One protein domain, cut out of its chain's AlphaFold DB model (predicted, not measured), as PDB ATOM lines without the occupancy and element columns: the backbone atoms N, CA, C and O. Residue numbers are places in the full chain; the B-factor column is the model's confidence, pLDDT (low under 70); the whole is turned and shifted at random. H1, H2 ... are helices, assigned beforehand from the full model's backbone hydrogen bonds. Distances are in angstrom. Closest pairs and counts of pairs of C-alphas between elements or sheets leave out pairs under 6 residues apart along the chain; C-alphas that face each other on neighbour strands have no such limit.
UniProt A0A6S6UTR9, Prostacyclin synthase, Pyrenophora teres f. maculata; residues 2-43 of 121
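Overview. This is residues 2 to 43 of the 121 residues of the protein "Prostacyclin synthase" of Pyrenophora teres f. maculata (UniProt A0A6S6UTR9). Five short helices are strung round a ring of chain, and the last, H5, folds back to pack on H2 and close it, with H1 near H5. The 42 printed residues hold H1 to H5 in that order and no named strand: all helix, compact, radius of gyration of the C-alphas 9.8 A, spans 25 by 19 by 18 A.

Along the chain. H1, residues 4 to 7, begins at C-alpha (8.740, 1.614, 123.286). H2 is residues 11 to 14, H3 23 to 26, H4 29 to 32. H5, residues 35 to 40, is 8.7 A long and ends at C-alpha (12.022, 4.734, 129.762).

Arrangement. H1 and H5 are close but not clearly touching; their closest C-alphas, Thr 7 and Ala 40, are 5.3 A apart. H2 and H5 touch, closest at C-alphas of Val 13 and Gln 37, 5.8 A. H3 and H4 meet only through their link. In H5 every O i to N i+4 pair is within hydrogen-bond range; the others are too short for one, and their single O i to N i+3 pair is within range except in H4.

Size, cuts and confidence. The C-alphas of Met 2 and Gly 28, the two farthest apart, are 26.1 A apart. The printed part has no cut, no link is long, and no printed residue is under 70 in pLDDT.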
ATOM      1  N   MET A   2      14.471   5.425 120.853       76.31
ATOM      2  CA  MET A   2      14.332   3.962 120.862       76.31
ATOM      3  C   MET A   2      12.839   3.582 120.851       76.31
ATOM      4  O   MET A   2      12.046   4.332 121.424       76.31
ATOM      5  N   PRO A   3      12.430   2.471 120.208       80.31
ATOM      6  CA  PRO A   3      11.039   2.021 120.236       80.31
ATOM      7  C   PRO A   3      10.590   1.682 121.662       80.31
ATOM      8  O   PRO A   3      11.365   1.108 122.430       80.31
ATOM      9  N   ALA A   4       9.319   1.942 121.980       82.81
ATOM     10  CA  ALA A   4       8.740   1.614 123.286       82.81
ATOM     11  C   ALA A   4       8.875   0.117 123.617       82.81
ATOM     12  O   ALA A   4       9.254  -0.251 124.726       82.81
ATOM     13  N   GLY A   5       8.706  -0.752 122.611       83.00
ATOM     14  CA  GLY A   5       8.890  -2.199 122.762       83.00
ATOM     15  C   GLY A   5      10.295  -2.627 123.210       83.00
ATOM     16  O   GLY A   5      10.442  -3.744 123.704       83.00
ATOM     17  N   VAL A   6      11.302  -1.756 123.073       86.81
ATOM     18  CA  VAL A   6      12.656  -1.973 123.601       86.81
ATOM     19  C   VAL A   6      12.814  -1.310 124.969       86.81
ATOM     20  O   VAL A   6      13.214  -1.976 125.919       86.81
ATOM     21  N   THR A   7      12.470  -0.025 125.110       90.06
ATOM     22  CA  THR A   7      12.700   0.713 126.368       90.06
ATOM     23  C   THR A   7      11.867   0.192 127.537       90.06
ATOM     24  O   THR A   7      12.305   0.280 128.682       90.06
ATOM     25  N   HIS A   8      10.692  -0.386 127.273       90.12
ATOM     26  CA  HIS A   8       9.839  -1.016 128.288       90.12
ATOM     27  C   HIS A   8      10.362  -2.373 128.780       90.12
ATOM     28  O   HIS A   8       9.819  -2.900 129.741       90.12
ATOM     29  N   ARG A   9      11.387  -2.945 128.132       90.94
ATOM     30  CA  ARG A   9      11.945  -4.271 128.454       90.94
ATOM     31  C   ARG A   9      13.410  -4.238 128.896       90.94
ATOM     32  O   ARG A   9      14.045  -5.281 128.989       90.94
ATOM     33  N   LEU A  10      13.964  -3.052 129.142       94.12
ATOM     34  CA  LEU A  10      15.325  -2.912 129.661       94.12
ATOM     35  C   LEU A  10      15.388  -3.429 131.103       94.12
ATOM     36  O   LEU A  10      14.888  -2.767 132.009       94.12
ATOM     37  N   GLU A  11      16.018  -4.582 131.319       95.75
ATOM     38  CA  GLU A  11      16.158  -5.193 132.652       95.75
ATOM     39  C   GLU A  11      16.876  -4.269 133.647       95.75
ATOM     40  O   GLU A  11      16.510  -4.214 134.816       95.75
ATOM     41  N   GLU A  12      17.830  -3.455 133.182       95.62
ATOM     42  CA  GLU A  12      18.515  -2.449 134.012       95.62
ATOM     43  C   GLU A  12      17.580  -1.346 134.554       95.62
ATOM     44  O   GLU A  12      17.940  -0.637 135.492       95.62
ATOM     45  N   VAL A  13      16.390  -1.177 133.961       95.62
ATOM     46  CA  VAL A  13      15.378  -0.188 134.369       95.62
ATOM     47  C   VAL A  13      14.174  -0.846 135.052       95.62
ATOM     48  O   VAL A  13      13.566  -0.256 135.951       95.62
ATOM     49  N   TRP A  14      13.794  -2.035 134.588       94.50
ATOM     50  CA  TRP A  14      12.538  -2.707 134.928       94.50
ATOM     51  C   TRP A  14      12.726  -4.007 135.714       94.50
ATOM     52  O   TRP A  14      11.735  -4.700 135.939       94.50
ATOM     53  N   GLU A  15      13.950  -4.289 136.167       93.75
ATOM     54  CA  GLU A  15      14.353  -5.520 136.859       93.75
ATOM     55  C   GLU A  15      14.358  -6.758 135.929       93.75
ATOM     56  O   GLU A  15      13.917  -6.676 134.779       93.75
ATOM     57  N   PRO A  16      14.869  -7.925 136.368       95.25
ATOM     58  CA  PRO A  16      14.990  -9.112 135.508       95.25
ATOM     59  C   PRO A  16      13.664  -9.639 134.938       95.25
ATOM     60  O   PRO A  16      13.650 -10.338 133.931       95.25
ATOM     61  N   ASP A  17      12.534  -9.298 135.558       94.75
ATOM     62  CA  ASP A  17      11.196  -9.669 135.096       94.75
ATOM     63  C   ASP A  17      10.601  -8.642 134.101       94.75
ATOM     64  O   ASP A  17       9.397  -8.645 133.847       94.75
ATOM     65  N   ALA A  18      11.417  -7.759 133.507       93.50
ATOM     66  CA  ALA A  18      11.001  -6.716 132.552       93.50
ATOM     67  C   ALA A  18      10.184  -7.226 131.350       93.50
ATOM     68  O   ALA A  18       9.415  -6.477 130.746       93.50
ATOM     69  N   SER A  19      10.366  -8.491 130.972       90.56
ATOM     70  CA  SER A  19       9.626  -9.131 129.880       90.56
ATOM     71  C   SER A  19       8.277  -9.723 130.312       90.56
ATOM     72  O   SER A  19       7.462 -10.060 129.450       90.56
ATOM     73  N   GLU A  20       8.015  -9.815 131.618       92.50
ATOM     74  CA  GLU A  20       6.802 -10.392 132.192       92.50
ATOM     75  C   GLU A  20       5.690  -9.351 132.377       92.50
ATOM     76  O   GLU A  20       5.921  -8.189 132.727       92.50
ATOM     77  N   PHE A  21       4.440  -9.790 132.211       91.69
ATOM     78  CA  PHE A  21       3.276  -8.966 132.530       91.69
ATOM     79  C   PHE A  21       3.062  -8.903 134.051       91.69
ATOM     80  O   PHE A  21       2.600  -9.863 134.664       91.69
ATOM     81  N   ARG A  22       3.403  -7.758 134.651       92.88
ATOM     82  CA  ARG A  22       3.348  -7.494 136.102       92.88
ATOM     83  C   ARG A  22       2.598  -6.184 136.373       92.88
ATOM     84  O   ARG A  22       3.235  -5.130 136.473       92.88
ATOM     85  N   PRO A  23       1.255  -6.198 136.430       92.12
ATOM     86  CA  PRO A  23       0.474  -4.974 136.606       92.12
ATOM     87  C   PRO A  23       0.757  -4.276 137.946       92.12
ATOM     88  O   PRO A  23       0.648  -3.054 138.041       92.12
ATOM     89  N   GLU A  24       1.199  -5.018 138.963       94.69
ATOM     90  CA  GLU A  24       1.498  -4.509 140.303       94.69
ATOM     91  C   GLU A  24       2.635  -3.477 140.312       94.69
ATOM     92  O   GLU A  24       2.675  -2.633 141.205       94.69
ATOM     93  N   ARG A  25       3.514  -3.471 139.293       92.19
ATOM     94  CA  ARG A  25       4.612  -2.490 139.161       92.19
ATOM     95  C   ARG A  25       4.143  -1.040 139.174       92.19
ATOM     96  O   ARG A  25       4.905  -0.148 139.531       92.19
ATOM     97  N   PHE A  26       2.914  -0.798 138.729       92.69
ATOM     98  CA  PHE A  26       2.375   0.549 138.569       92.69
ATOM     99  C   PHE A  26       1.508   0.993 139.756       92.69
ATOM    100  O   PHE A  26       1.031   2.131 139.778       92.69
ATOM    101  N   ILE A  27       1.316   0.144 140.771       94.50
ATOM    102  CA  ILE A  27       0.596   0.517 141.993       94.50
ATOM    103  C   ILE A  27       1.452   1.517 142.779       94.50
ATOM    104  O   ILE A  27       2.577   1.220 143.161       94.50
ATOM    105  N   GLY A  28       0.929   2.727 143.007       94.00
ATOM    106  CA  GLY A  28       1.679   3.802 143.673       94.00
ATOM    107  C   GLY A  28       2.772   4.441 142.805       94.00
ATOM    108  O   GLY A  28       3.664   5.100 143.333       94.00
ATOM    109  N   TRP A  29       2.710   4.267 141.475       91.38
ATOM    110  CA  TRP A  29       3.736   4.714 140.518       91.38
ATOM    111  C   TRP A  29       4.225   6.156 140.719       91.38
ATOM    112  O   TRP A  29       5.414   6.429 140.563       91.38
ATOM    113  N   SER A  30       3.331   7.088 141.070       90.56
ATOM    114  CA  SER A  30       3.691   8.496 141.296       90.56
ATOM    115  C   SER A  30       4.798   8.666 142.330       90.56
ATOM    116  O   SER A  30       5.628   9.565 142.170       90.56
ATOM    117  N   ASP A  31       4.836   7.777 143.319       93.81
ATOM    118  CA  ASP A  31       5.661   7.903 144.512       93.81
ATOM    119  C   ASP A  31       6.886   6.983 144.438       93.81
ATOM    120  O   ASP A  31       7.962   7.353 144.901       93.81
ATOM    121  N   ILE A  32       6.747   5.810 143.805       93.38
ATOM    122  CA  ILE A  32       7.797   4.778 143.781       93.38
ATOM    123  C   ILE A  32       8.679   4.802 142.526       93.38
ATOM    124  O   ILE A  32       9.786   4.269 142.551       93.38
ATOM    125  N   ALA A  33       8.219   5.399 141.419       93.62
ATOM    126  CA  ALA A  33       8.924   5.291 140.142       93.62
ATOM    127  C   ALA A  33      10.234   6.086 140.116       93.62
ATOM    128  O   ALA A  33      10.244   7.303 140.358       93.62
ATOM    129  N   THR A  34      11.318   5.420 139.713       95.31
ATOM    130  CA  THR A  34      12.646   6.032 139.566       95.31
ATOM    131  C   THR A  34      12.704   6.989 138.370       95.31
ATOM    132  O   THR A  34      11.894   6.929 137.441       95.31
ATOM    133  N   SER A  35      13.700   7.881 138.344       93.94
ATOM    134  CA  SER A  35      13.903   8.777 137.194       93.94
ATOM    135  C   SER A  35      14.202   8.013 135.896       93.94
ATOM    136  O   SER A  35      13.800   8.458 134.818       93.94
ATOM    137  N   ALA A  36      14.884   6.864 135.987       93.69
ATOM    138  CA  ALA A  36      15.185   6.011 134.839       93.69
ATOM    139  C   ALA A  36      13.897   5.396 134.273       93.69
ATOM    140  O   ALA A  36      13.623   5.515 133.081       93.69
ATOM    141  N   GLN A  37      13.049   4.858 135.150       94.12
ATOM    142  CA  GLN A  37      11.742   4.301 134.800       94.12
ATOM    143  C   GLN A  37      10.814   5.332 134.152       94.12
ATOM    144  O   GLN A  37      10.209   5.058 133.116       94.12
ATOM    145  N   ARG A  38      10.746   6.553 134.696       91.69
ATOM    146  CA  ARG A  38       9.959   7.647 134.097       91.69
ATOM    147  C   ARG A  38      10.457   8.036 132.706       91.69
ATOM    148  O   ARG A  38       9.646   8.377 131.855       91.69
ATOM    149  N   SER A  39      11.769   7.978 132.481       90.31
ATOM    150  CA  SER A  39      12.377   8.291 131.181       90.31
ATOM    151  C   SER A  39      12.188   7.165 130.159       90.31
ATOM    152  O   SER A  39      12.044   7.432 128.969       90.31
ATOM    153  N   ALA A  40      12.183   5.910 130.613       90.94
ATOM    154  CA  ALA A  40      12.022   4.734 129.762       90.94
ATOM    155  C   ALA A  40      10.555   4.436 129.409       90.94
ATOM    156  O   ALA A  40      10.282   3.826 128.367       90.94
ATOM    157  N   LEU A  41       9.608   4.858 130.255       89.50
ATOM    158  CA  LEU A  41       8.177   4.690 130.032       89.50
ATOM    159  C   LEU A  41       7.675   5.668 128.964       89.50
ATOM    160  O   LEU A  41       7.341   6.818 129.237       89.50
ATOM    161  N   ILE A  42       7.573   5.170 127.738       85.00
ATOM    162  CA  ILE A  42       6.893   5.846 126.629       85.00
ATOM    163  C   ILE A  42       5.422   5.379 126.602       85.00
ATOM    164  O   ILE A  42       5.182   4.241 126.203       85.00
ATOM    165  N   PRO A  43       4.435   6.179 127.052       77.31
ATOM    166  CA  PRO A  43       3.017   5.805 126.992       77.31
ATOM    167  C   PRO A  43       2.482   5.867 125.546       77.31
ATOM    168  O   PRO A  43       3.248   6.072 124.609       77.31
TER     169      PRO A  43